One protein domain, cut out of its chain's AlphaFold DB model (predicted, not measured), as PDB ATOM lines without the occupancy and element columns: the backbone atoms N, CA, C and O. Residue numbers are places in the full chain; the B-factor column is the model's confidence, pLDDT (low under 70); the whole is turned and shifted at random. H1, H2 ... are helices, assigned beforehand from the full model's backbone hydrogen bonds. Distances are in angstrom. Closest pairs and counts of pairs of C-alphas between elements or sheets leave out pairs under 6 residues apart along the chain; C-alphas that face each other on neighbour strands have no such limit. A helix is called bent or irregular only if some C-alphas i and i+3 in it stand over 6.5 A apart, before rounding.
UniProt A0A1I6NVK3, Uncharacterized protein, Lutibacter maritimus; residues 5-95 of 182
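This is residues 5 to 95 of the 182 residues of an uncharacterized protein of Lutibacter maritimus (UniProt A0A1I6NVK3). Three long helices, H1, H2 and H3, stand side by side as an up-and-down bundle, each running against the one before it, with their centres at the corners of a triangle. The bundle makes a rod, and at the turn from H2 to H3 these two helices reach past the beginning of the shorter H1. The printed part has 91 residues with three named helices in the order H1, H2, H3 and no named strand; the class is all helix. The whole is loose, with a radius of gyration of the C-alphas of 15.3 A, and spans 50 by 17 by 16 A.

Start with H1, residues 5 to 27, which touches H2, residues 30 to 60; look at the C-alphas of Phe 24 and Met 32, their closest, 5.8 A apart. This helical hairpin has a shallow tilt of 15 degrees, opposite ways. Go on to H3, residues 62 to 94, which touches H2 in a second helical hairpin; the closest C-alphas, of Leu 58 and His 68, are 5.4 A apart, at a shallow tilt of 17 degrees, opposite ways. H3 also touches H1: the closest C-alphas, of Ala 10 and Met 75, are 5.4 A apart, at a shallow tilt of 12 degrees, the same way. In H1 and H2 every O i to N i+4 pair is within hydrogen-bond range; in H3, 24 of 29 are.

Find C-alpha 5 at (182.301, 139.787, 172.874); from there H1 runs 32.5 A to C-alpha 27. H2 begins at C-alpha 30, at (153.032, 148.690, 161.129), and runs 45.6 A to C-alpha 60. H3 runs 48.6 A from C-alpha 62 to C-alpha 94, at (146.523, 149.260, 171.219). It is irregular, with C-alphas 63 and 66 8.1 A apart, and has a kink of 30 degrees near residue 69.

The two C-alphas farthest apart, of Glu 63 and Thr 95, are 51.3 A apart. Both links, H1 to H2 and H2 to H3, are tight, and the printed part has no cut. The mean pLDDT of the printed part is 91.8, and no printed residue is under 70.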
ATOM      1  N   ILE A   5     183.333 140.287 173.780       86.94
ATOM      2  CA  ILE A   5     182.301 139.787 172.874       86.94
ATOM      3  C   ILE A   5     180.925 139.862 173.544       86.94
ATOM      4  O   ILE A   5     180.042 140.498 172.993       86.94
ATOM      5  N   GLY A   6     180.756 139.305 174.751       88.44
ATOM      6  CA  GLY A   6     179.471 139.338 175.465       88.44
ATOM      7  C   GLY A   6     178.968 140.755 175.731       88.44
ATOM      8  O   GLY A   6     177.817 141.072 175.438       88.44
ATOM      9  N   LEU A   7     179.858 141.630 176.204       90.12
ATOM     10  CA  LEU A   7     179.520 143.033 176.447       90.12
ATOM     11  C   LEU A   7     179.156 143.768 175.149       90.12
ATOM     12  O   LEU A   7     178.165 144.489 175.103       90.12
ATOM     13  N   PHE A   8     179.939 143.575 174.090       93.31
ATOM     14  CA  PHE A   8     179.714 144.220 172.800       93.31
ATOM     15  C   PHE A   8     178.417 143.743 172.141       93.31
ATOM     16  O   PHE A   8     177.633 144.567 171.678       93.31
ATOM     17  N   THR A   9     178.142 142.435 172.165       92.88
ATOM     18  CA  THR A   9     176.880 141.860 171.678       92.88
ATOM     19  C   THR A   9     175.687 142.440 172.432       92.88
ATOM     20  O   THR A   9     174.712 142.840 171.793       92.88
ATOM     21  N   ALA A  10     175.775 142.543 173.763       93.00
ATOM     22  CA  ALA A  10     174.712 143.120 174.578       93.00
ATOM     23  C   ALA A  10     174.458 144.591 174.224       93.00
ATOM     24  O   ALA A  10     173.315 144.970 173.973       93.00
ATOM     25  N   LEU A  11     175.519 145.399 174.151       94.69
ATOM     26  CA  LEU A  11     175.425 146.830 173.857       94.69
ATOM     27  C   LEU A  11     174.894 147.106 172.450       94.69
ATOM     28  O   LEU A  11     174.035 147.967 172.288       94.69
ATOM     29  N   ILE A  12     175.359 146.370 171.437       95.81
ATOM     30  CA  ILE A  12     174.863 146.535 170.064       95.81
ATOM     31  C   ILE A  12     173.396 146.142 169.970       95.81
ATOM     32  O   ILE A  12     172.606 146.871 169.375       95.81
ATOM     33  N   SER A  13     173.019 145.013 170.573       94.81
ATOM     34  CA  SER A  13     171.632 144.541 170.541       94.81
ATOM     35  C   SER A  13     170.699 145.544 171.222       94.81
ATOM     36  O   SER A  13     169.634 145.856 170.693       94.81
ATOM     37  N   PHE A  14     171.136 146.098 172.357       95.69
ATOM     38  CA  PHE A  14     170.438 147.169 173.060       95.69
ATOM     39  C   PHE A  14     170.305 148.434 172.201       95.69
ATOM     40  O   PHE A  14     169.207 148.971 172.061       95.69
ATOM     41  N   LEU A  15     171.400 148.894 171.586       97.06
ATOM     42  CA  LEU A  15     171.414 150.114 170.779       97.06
ATOM     43  C   LEU A  15     170.497 149.996 169.558       97.06
ATOM     44  O   LEU A  15     169.681 150.883 169.320       97.06
ATOM     45  N   ILE A  16     170.584 148.888 168.816       96.38
ATOM     46  CA  ILE A  16     169.723 148.646 167.651       96.38
ATOM     47  C   ILE A  16     168.257 148.558 168.087       96.38
ATOM     48  O   ILE A  16     167.409 149.207 167.479       96.38
ATOM     49  N   GLY A  17     167.955 147.829 169.168       95.69
ATOM     50  CA  GLY A  17     166.594 147.750 169.705       95.69
ATOM     51  C   GLY A  17     166.034 149.120 170.100       95.69
ATOM     52  O   GLY A  17     164.889 149.434 169.783       95.69
ATOM     53  N   THR A  18     166.862 149.968 170.714       96.69
ATOM     54  CA  THR A  18     166.492 151.343 171.085       96.69
ATOM     55  C   THR A  18     166.195 152.191 169.849       96.69
ATOM     56  O   THR A  18     165.187 152.892 169.808       96.69
ATOM     57  N   ILE A  19     167.041 152.108 168.818       96.38
ATOM     58  CA  ILE A  19     166.846 152.835 167.556       96.38
ATOM     59  C   ILE A  19     165.547 152.393 166.877       96.38
ATOM     60  O   ILE A  19     164.763 153.244 166.462       96.38
ATOM     61  N   LEU A  20     165.284 151.084 166.805       95.69
ATOM     62  CA  LEU A  20     164.043 150.555 166.232       95.69
ATOM     63  C   LEU A  20     162.810 151.046 166.996       95.69
ATOM     64  O   LEU A  20     161.843 151.470 166.366       95.69
ATOM     65  N   LEU A  21     162.859 151.064 168.332       95.44
ATOM     66  CA  LEU A  21     161.776 151.602 169.154       95.44
ATOM     67  C   LEU A  21     161.539 153.094 168.883       95.44
ATOM     68  O   LEU A  21     160.392 153.513 168.747       95.44
ATOM     69  N   ILE A  22     162.602 153.898 168.779       95.62
ATOM     70  CA  ILE A  22     162.497 155.334 168.479       95.62
ATOM     71  C   ILE A  22     161.892 155.548 167.088       95.62
ATOM     72  O   ILE A  22     160.970 156.349 166.938       95.62
ATOM     73  N   ILE A  23     162.367 154.819 166.076       94.69
ATOM     74  CA  ILE A  23     161.830 154.897 164.712       94.69
ATOM     75  C   ILE A  23     160.349 154.513 164.709       94.69
ATOM     76  O   ILE A  23     159.535 155.231 164.125       94.69
ATOM     77  N   PHE A  24     159.980 153.428 165.391       93.19
ATOM     78  CA  PHE A  24     158.585 153.023 165.540       93.19
ATOM     79  C   PHE A  24     157.757 154.114 166.229       93.19
ATOM     80  O   PHE A  24     156.722 154.511 165.707       93.19
ATOM     81  N   TYR A  25     158.239 154.687 167.331       92.06
ATOM     82  CA  TYR A  25     157.547 155.770 168.031       92.06
ATOM     83  C   TYR A  25     157.349 157.020 167.159       92.06
ATOM     84  O   TYR A  25     156.350 157.725 167.306       92.06
ATOM     85  N   LEU A  26     158.283 157.345 166.266       91.31
ATOM     86  CA  LEU A  26     158.163 158.516 165.395       91.31
ATOM     87  C   LEU A  26     157.252 158.259 164.191       91.31
ATOM     88  O   LEU A  26     156.451 159.126 163.849       91.31
ATOM     89  N   THR A  27     157.361 157.080 163.579       89.88
ATOM     90  CA  THR A  27     156.669 156.740 162.323       89.88
ATOM     91  C   THR A  27     155.306 156.095 162.528       89.88
ATOM     92  O   THR A  27     154.464 156.177 161.641       89.88
ATOM     93  N   ASN A  28     155.099 155.439 163.671       84.62
ATOM     94  CA  ASN A  28     153.932 154.617 163.977       84.62
ATOM     95  C   ASN A  28     153.616 153.577 162.879       84.62
ATOM     96  O   ASN A  28     152.463 153.253 162.612       84.62
ATOM     97  N   SER A  29     154.657 153.095 162.193       85.44
ATOM     98  CA  SER A  29     154.522 152.218 161.033       85.44
ATOM     99  C   SER A  29     154.326 150.761 161.454       85.44
ATOM    100  O   SER A  29     155.171 150.188 162.147       85.44
ATOM    101  N   TYR A  30     153.264 150.127 160.949       83.19
ATOM    102  CA  TYR A  30     153.032 148.690 161.129       83.19
ATOM    103  C   TYR A  30     154.225 147.846 160.650       83.19
ATOM    104  O   TYR A  30     154.675 146.940 161.354       83.19
ATOM    105  N   SER A  31     154.817 148.198 159.504       87.06
ATOM    106  CA  SER A  31     155.996 147.511 158.962       87.06
ATOM    107  C   SER A  31     157.180 147.538 159.931       87.06
ATOM    108  O   SER A  31     157.885 146.538 160.061       87.06
ATOM    109  N   MET A  32     157.377 148.640 160.668       89.12
ATOM    110  CA  MET A  32     158.443 148.726 161.676       89.12
ATOM    111  C   MET A  32     158.212 147.797 162.866       89.12
ATOM    112  O   MET A  32     159.180 147.262 163.403       89.12
ATOM    113  N   THR A  33     156.957 147.530 163.229       87.62
ATOM    114  CA  THR A  33     156.622 146.526 164.250       87.62
ATOM    115  C   THR A  33     157.065 145.133 163.806       87.62
ATOM    116  O   THR A  33     157.723 144.423 164.567       87.62
ATOM    117  N   LEU A  34     156.782 144.759 162.553       90.06
ATOM    118  CA  LEU A  34     157.192 143.466 161.997       90.06
ATOM    119  C   LEU A  34     158.720 143.313 161.968       90.06
ATOM    120  O   LEU A  34     159.246 142.303 162.442       90.06
ATOM    121  N   PHE A  35     159.439 144.328 161.480       92.94
ATOM    122  CA  PHE A  35     160.906 144.335 161.501       92.94
ATOM    123  C   PHE A  35     161.464 144.237 162.925       92.94
ATOM    124  O   PHE A  35     162.395 143.466 163.166       92.94
ATOM    125  N   GLY A  36     160.877 144.969 163.875       93.44
ATOM    126  CA  GLY A  36     161.248 144.916 165.286       93.44
ATOM    127  C   GLY A  36     161.097 143.518 165.886       93.44
ATOM    128  O   GLY A  36     162.010 143.044 166.560       93.44
ATOM    129  N   MET A  37     159.996 142.819 165.592       90.69
ATOM    130  CA  MET A  37     159.768 141.448 166.068       90.69
ATOM    131  C   MET A  37     160.803 140.458 165.519       90.69
ATOM    132  O   MET A  37     161.365 139.669 166.283       90.69
ATOM    133  N   ILE A  38     161.105 140.527 164.217       94.56
ATOM    134  CA  ILE A  38     162.137 139.682 163.590       94.56
ATOM    135  C   ILE A  38     163.506 139.957 164.226       94.56
ATOM    136  O   ILE A  38     164.234 139.022 164.570       94.56
ATOM    137  N   PHE A  39     163.842 141.233 164.433       94.94
ATOM    138  CA  PHE A  39     165.085 141.622 165.090       94.94
ATOM    139  C   PHE A  39     165.179 141.068 166.516       94.94
ATOM    140  O   PHE A  39     166.203 140.479 166.858       94.94
ATOM    141  N   ILE A  40     164.129 141.208 167.334       92.56
ATOM    142  CA  ILE A  40     164.107 140.693 168.713       92.56
ATOM    143  C   ILE A  40     164.352 139.180 168.731       92.56
ATOM    144  O   ILE A  40     165.145 138.709 169.548       92.56
ATOM    145  N   ALA A  41     163.739 138.422 167.816       92.31
ATOM    146  CA  ALA A  41     163.947 136.978 167.722       92.31
ATOM    147  C   ALA A  41     165.412 136.624 167.399       92.31
ATOM    148  O   ALA A  41     166.034 135.832 168.112       92.31
ATOM    149  N   ILE A  42     165.993 137.252 166.371       95.25
ATOM    150  CA  ILE A  42     167.386 137.013 165.956       95.25
ATOM    151  C   ILE A  42     168.364 137.439 167.058       95.25
ATOM    152  O   ILE A  42     169.246 136.669 167.449       95.25
ATOM    153  N   ALA A  43     168.202 138.651 167.591       94.38
ATOM    154  CA  ALA A  43     169.036 139.173 168.663       94.38
ATOM    155  C   ALA A  43     168.930 138.300 169.919       94.38
ATOM    156  O   ALA A  43     169.949 138.042 170.558       94.38
ATOM    157  N   GLY A  44     167.739 137.795 170.249       92.31
ATOM    158  CA  GLY A  44     167.519 136.871 171.361       92.31
ATOM    159  C   GLY A  44     168.337 135.587 171.226       92.31
ATOM    160  O   GLY A  44     169.058 135.228 172.156       92.31
ATOM    161  N   ILE A  45     168.310 134.945 170.053       95.00
ATOM    162  CA  ILE A  45     169.096 133.729 169.776       95.00
ATOM    163  C   ILE A  45     170.602 134.007 169.902       95.00
ATOM    164  O   ILE A  45     171.319 133.256 170.568       95.00
ATOM    165  N   ILE A  46     171.086 135.106 169.310       94.75
ATOM    166  CA  ILE A  46     172.507 135.484 169.362       94.75
ATOM    167  C   ILE A  46     172.944 135.772 170.806       94.75
ATOM    168  O   ILE A  46     173.963 135.245 171.260       94.75
ATOM    169  N   ASN A  47     172.177 136.578 171.550       93.81
ATOM    170  CA  ASN A  47     172.486 136.900 172.945       93.81
ATOM    171  C   ASN A  47     172.457 135.649 173.827       93.81
ATOM    172  O   ASN A  47     173.328 135.505 174.685       93.81
ATOM    173  N   LEU A  48     171.529 134.718 173.592       94.19
ATOM    174  CA  LEU A  48     171.462 133.459 174.330       94.19
ATOM    175  C   LEU A  48     172.702 132.589 174.082       94.19
ATOM    176  O   LEU A  48     173.327 132.131 175.038       94.19
ATOM    177  N   GLY A  49     173.108 132.411 172.820       94.00
ATOM    178  CA  GLY A  49     174.307 131.638 172.481       94.00
ATOM    179  C   GLY A  49     175.581 132.223 173.101       94.00
ATOM    180  O   GLY A  49     176.400 131.499 173.675       94.00
ATOM    181  N   VAL A  50     175.733 133.549 173.056       93.62
ATOM    182  CA  VAL A  50     176.876 134.232 173.677       93.62
ATOM    183  C   VAL A  50     176.814 134.146 175.208       93.62
ATOM    184  O   VAL A  50     177.849 133.924 175.837       93.62
ATOM    185  N   LEU A  51     175.627 134.235 175.815       93.62
ATOM    186  CA  LEU A  51     175.450 134.105 177.262       93.62
ATOM    187  C   LEU A  51     175.859 132.711 177.745       93.62
ATOM    188  O   LEU A  51     176.626 132.610 178.701       93.62
ATOM    189  N   VAL A  52     175.426 131.647 177.058       94.06
ATOM    190  CA  VAL A  52     175.834 130.265 177.368       94.06
ATOM    191  C   VAL A  52     177.357 130.137 177.342       94.06
ATOM    192  O   VAL A  52     177.946 129.604 178.281       94.06
ATOM    193  N   LYS A  53     178.022 130.703 176.326       92.12
ATOM    194  CA  LYS A  53     179.490 130.713 176.250       92.12
ATOM    195  C   LYS A  53     180.133 131.442 177.437       92.12
ATOM    196  O   LYS A  53     181.106 130.947 178.002       92.12
ATOM    197  N   VAL A  54     179.605 132.602 177.837       91.62
ATOM    198  CA  VAL A  54     180.107 133.350 179.007       91.62
ATOM    199  C   VAL A  54     179.913 132.541 180.296       91.62
ATOM    200  O   VAL A  54     180.813 132.520 181.132       91.62
ATOM    201  N   LEU A  55     178.786 131.837 180.445       91.31
ATOM    202  CA  LEU A  55     178.500 130.991 181.608       91.31
ATOM    203  C   LEU A  55     179.408 129.754 181.679       91.31
ATOM    204  O   LEU A  55     179.862 129.396 182.762       91.31
ATOM    205  N   ILE A  56     179.747 129.134 180.548       91.25
ATOM    206  CA  ILE A  56     180.743 128.049 180.513       91.25
ATOM    207  C   ILE A  56     182.112 128.578 180.966       91.25
ATOM    208  O   ILE A  56     182.759 127.985 181.831       91.25
ATOM    209  N   ASN A  57     182.532 129.739 180.450       89.38
ATOM    210  CA  ASN A  57     183.790 130.371 180.859       89.38
ATOM    211  C   ASN A  57     183.786 130.758 182.345       89.38
ATOM    212  O   ASN A  57     184.813 130.657 183.012       89.38
ATOM    213  N   LEU A  58     182.631 131.152 182.887       88.62
ATOM    214  CA  LEU A  58     182.458 131.443 184.309       88.62
ATOM    215  C   LEU A  58     182.754 130.226 185.200       88.62
ATOM    216  O   LEU A  58     183.294 130.400 186.295       88.62
ATOM    217  N   ILE A  59     182.395 129.019 184.751       89.69
ATOM    218  CA  ILE A  59     182.631 127.762 185.477       89.69
ATOM    219  C   ILE A  59     184.107 127.351 185.381       89.69
ATOM    220  O   ILE A  59     184.705 126.963 186.387       89.69
ATOM    221  N   ASN A  60     184.697 127.478 184.190       88.75
ATOM    222  CA  ASN A  60     186.041 126.976 183.898       88.75
ATOM    223  C   ASN A  60     187.173 127.926 184.346       88.75
ATOM    224  O   ASN A  60     188.247 127.459 184.718       88.75
ATOM    225  N   GLU A  61     186.957 129.247 184.367       87.25
ATOM    226  CA  GLU A  61     188.002 130.249 184.644       87.25
ATOM    227  C   GLU A  61     187.825 130.955 186.002       87.25
ATOM    228  O   GLU A  61     187.362 132.100 186.094       87.25
ATOM    229  N   LYS A  62     188.253 130.301 187.089       81.62
ATOM    230  CA  LYS A  62     188.083 130.820 188.461       81.62
ATOM    231  C   LYS A  62     188.758 132.179 188.711       81.62
ATOM    232  O   LYS A  62     188.184 133.002 189.423       81.62
ATOM    233  N   GLU A  63     189.911 132.456 188.096       84.56
ATOM    234  CA  GLU A  63     190.622 133.742 188.246       84.56
ATOM    235  C   GLU A  63     189.837 134.944 187.693       84.56
ATOM    236  O   GLU A  63     189.943 136.054 188.215       84.56
ATOM    237  N   ASN A  64     189.006 134.744 186.662       82.94
ATOM    238  CA  ASN A  64     188.247 135.818 186.007       82.94
ATOM    239  C   ASN A  64     186.754 135.824 186.371       82.94
ATOM    240  O   ASN A  64     185.978 136.583 185.784       82.94
ATOM    241  N   ARG A  65     186.343 135.043 187.377       85.69
ATOM    242  CA  ARG A  65     184.936 134.812 187.740       85.69
ATOM    243  C   ARG A  65     184.122 136.101 187.902       85.69
ATOM    244  O   ARG A  65     183.043 136.214 187.331       85.69
ATOM    245  N   LYS A  66     184.654 137.111 188.608       87.62
ATOM    246  CA  LYS A  66     183.970 138.411 188.801       87.62
ATOM    247  C   LYS A  66     183.627 139.104 187.472       87.62
ATOM    248  O   LYS A  66     182.550 139.672 187.339       87.62
ATOM    249  N   LYS A  67     184.523 139.039 186.481       86.94
ATOM    250  CA  LYS A  67     184.327 139.668 185.162       86.94
ATOM    251  C   LYS A  67     183.266 138.934 184.344       86.94
ATOM    252  O   LYS A  67     182.454 139.581 183.683       86.94
ATOM    253  N   HIS A  68     183.258 137.603 184.409       87.06
ATOM    254  CA  HIS A  68     182.245 136.782 183.743       87.06
ATOM    255  C   HIS A  68     180.860 136.986 184.377       87.06
ATOM    256  O   HIS A  68     179.910 137.195 183.636       87.06
ATOM    257  N   ILE A  69     180.756 137.078 185.715       90.12
ATOM    258  CA  ILE A  69     179.496 137.419 186.417       90.12
ATOM    259  C   ILE A  69     178.954 138.768 185.945       90.12
ATOM    260  O   ILE A  69     177.783 138.863 185.589       90.12
ATOM    261  N   LEU A  70     179.800 139.804 185.915       90.38
ATOM    262  CA  LEU A  70     179.385 141.135 185.470       90.38
ATOM    263  C   LEU A  70     178.885 141.109 184.019       90.38
ATOM    264  O   LEU A  70     177.833 141.663 183.720       90.38
ATOM    265  N   THR A  71     179.618 140.434 183.129       91.00
ATOM    266  CA  THR A  71     179.238 140.330 181.713       91.00
ATOM    267  C   THR A  71     177.909 139.589 181.554       91.00
ATOM    268  O   THR A  71     177.022 140.084 180.865       91.00
ATOM    269  N   SER A  72     177.732 138.449 182.230       91.81
ATOM    270  CA  SER A  72     176.464 137.712 182.237       91.81
ATOM    271  C   SER A  72     175.315 138.552 182.789       91.81
ATOM    272  O   SER A  72     174.238 138.540 182.208       91.81
ATOM    273  N   GLY A  73     175.536 139.314 183.864       92.12
ATOM    274  CA  GLY A  73     174.523 140.203 184.438       92.12
ATOM    275  C   GLY A  73     174.060 141.279 183.454       92.12
ATOM    276  O   GLY A  73     172.861 141.467 183.277       92.12
ATOM    277  N   ILE A  74     174.997 141.928 182.754       92.62
ATOM    278  CA  ILE A  74     174.678 142.921 181.714       92.62
ATOM    279  C   ILE A  74     173.898 142.275 180.563       92.62
ATOM    280  O   ILE A  74     172.907 142.830 180.103       92.62
ATOM    281  N   MET A  75     174.305 141.084 180.118       93.38
ATOM    282  CA  MET A  75     173.586 140.356 179.068       93.38
ATOM    283  C   MET A  75     172.169 139.962 179.494       93.38
ATOM    284  O   MET A  75     171.240 140.072 178.698       93.38
ATOM    285  N   ILE A  76     171.984 139.527 180.743       93.62
ATOM    286  CA  ILE A  76     170.666 139.181 181.286       93.62
ATOM    287  C   ILE A  76     169.777 140.421 181.367       93.62
ATOM    288  O   ILE A  76     168.592 140.312 181.073       93.62
ATOM    289  N   LEU A  77     170.332 141.597 181.690       93.81
ATOM    290  CA  LEU A  77     169.586 142.857 181.761       93.81
ATOM    291  C   LEU A  77     168.948 143.260 180.419       93.81
ATOM    292  O   LEU A  77     167.924 143.939 180.413       93.81
ATOM    293  N   ASN A  78     169.466 142.784 179.282       92.25
ATOM    294  CA  ASN A  78     168.818 143.015 177.988       92.25
ATOM    295  C   ASN A  78     167.437 142.352 177.876       92.25
ATOM    296  O   ASN A  78     166.597 142.850 177.132       92.25
ATOM    297  N   ILE A  79     167.175 141.263 178.608       91.19
ATOM    298  CA  ILE A  79     165.880 140.570 178.582       91.19
ATOM    299  C   ILE A  79     164.761 141.447 179.170       91.19
ATOM    300  O   ILE A  79     163.802 141.714 178.444       91.19
ATOM    301  N   PRO A  80     164.836 141.954 180.422       94.88
ATOM    302  CA  PRO A  80     163.802 142.835 180.954       94.88
ATOM    303  C   PRO A  80     163.682 144.143 180.165       94.88
ATOM    304  O   PRO A  80     162.573 144.645 180.019       94.88
ATOM    305  N   ILE A  81     164.775 144.668 179.595       94.19
ATOM    306  CA  ILE A  81     164.707 145.838 178.705       94.19
ATOM    307  C   ILE A  81     163.903 145.516 177.437       94.19
ATOM    308  O   ILE A  81     163.022 146.285 177.060       94.19
ATOM    309  N   ALA A  82     164.164 144.378 176.787       92.12
ATOM    310  CA  ALA A  82     163.425 143.964 175.595       92.12
ATOM    311  C   ALA A  82     161.936 143.737 175.901       92.12
ATOM    312  O   ALA A  82     161.078 144.162 175.130       92.12
ATOM    313  N   VAL A  83     161.623 143.134 177.053       93.69
ATOM    314  CA  VAL A  83     160.245 142.980 177.544       93.69
ATOM    315  C   VAL A  83     159.590 144.345 177.773       93.69
ATOM    316  O   VAL A  83     158.457 144.562 177.353       93.69
ATOM    317  N   PHE A  84     160.303 145.295 178.379       95.69
ATOM    318  CA  PHE A  84     159.812 146.659 178.561       95.69
ATOM    319  C   PHE A  84     159.525 147.356 177.220       95.69
ATOM    320  O   PHE A  84     158.473 147.973 177.061       95.69
ATOM    321  N   TYR A  85     160.401 147.204 176.224       94.06
ATOM    322  CA  TYR A  85     160.163 147.732 174.874       94.06
ATOM    323  C   TYR A  85     158.945 147.092 174.218       94.06
ATOM    324  O   TYR A  85     158.138 147.799 173.620       94.06
ATOM    325  N   PHE A  86     158.773 145.780 174.376       92.38
ATOM    326  CA  PHE A  86     157.589 145.080 173.894       92.38
ATOM    327  C   PHE A  86     156.304 145.645 174.517       92.38
ATOM    328  O   PHE A  86     155.353 145.919 173.791       92.38
ATOM    329  N   PHE A  87     156.288 145.918 175.827       94.75
ATOM    330  CA  PHE A  87     155.147 146.573 176.477       94.75
ATOM    331  C   PHE A  87     154.853 147.964 175.907       94.75
ATOM    332  O   PHE A  87     153.689 148.279 175.669       94.75
ATOM    333  N   ILE A  88     155.882 148.779 175.647       94.19
ATOM    334  CA  ILE A  88     155.701 150.093 175.011       94.19
ATOM    335  C   ILE A  88     155.072 149.935 173.624       94.19
ATOM    336  O   ILE A  88     154.107 150.630 173.314       94.19
ATOM    337  N   VAL A  89     155.585 149.021 172.796       92.88
ATOM    338  CA  VAL A  89     155.041 148.781 171.451       92.88
ATOM    339  C   VAL A  89     153.590 148.316 171.527       92.88
ATOM    340  O   VAL A  89     152.745 148.874 170.835       92.88
ATOM    341  N   MET A  90     153.273 147.364 172.405       92.00
ATOM    342  CA  MET A  90     151.902 146.885 172.597       92.00
ATOM    343  C   MET A  90     150.960 147.999 173.055       92.00
ATOM    344  O   MET A  90     149.848 148.111 172.543       92.00
ATOM    345  N   PHE A  91     151.403 148.854 173.978       92.50
ATOM    346  CA  PHE A  91     150.633 150.013 174.418       92.50
ATOM    347  C   PHE A  91     150.353 150.969 173.253       92.50
ATOM    348  O   PHE A  91     149.207 151.347 173.030       92.50
ATOM    349  N   LEU A  92     151.372 151.311 172.463       92.38
ATOM    350  CA  LEU A  92     151.222 152.207 171.313       92.38
ATOM    351  C   LEU A  92     150.333 151.608 170.217       92.38
ATOM    352  O   LEU A  92     149.512 152.321 169.659       92.38
ATOM    353  N   MET A  93     150.443 150.308 169.945       90.56
ATOM    354  CA  MET A  93     149.625 149.612 168.943       90.56
ATOM    355  C   MET A  93     148.161 149.446 169.367       90.56
ATOM    356  O   MET A  93     147.295 149.305 168.511       90.56
ATOM    357  N   SER A  94     147.875 149.452 170.671       90.50
ATOM    358  CA  SER A  94     146.523 149.260 171.219       90.50
ATOM    359  C   SER A  94     145.855 150.553 171.682       90.50
ATOM    360  O   SER A  94     144.740 150.509 172.199       90.50
ATOM    361  N   THR A  95     146.498 151.713 171.506       90.88
ATOM    362  CA  THR A  95     145.948 153.007 171.925       90.88
ATOM    363  C   THR A  95     146.001 154.032 170.799       90.88
ATOM    364  O   THR A  95     147.017 154.226 170.139       90.88
TER     365      THR A  95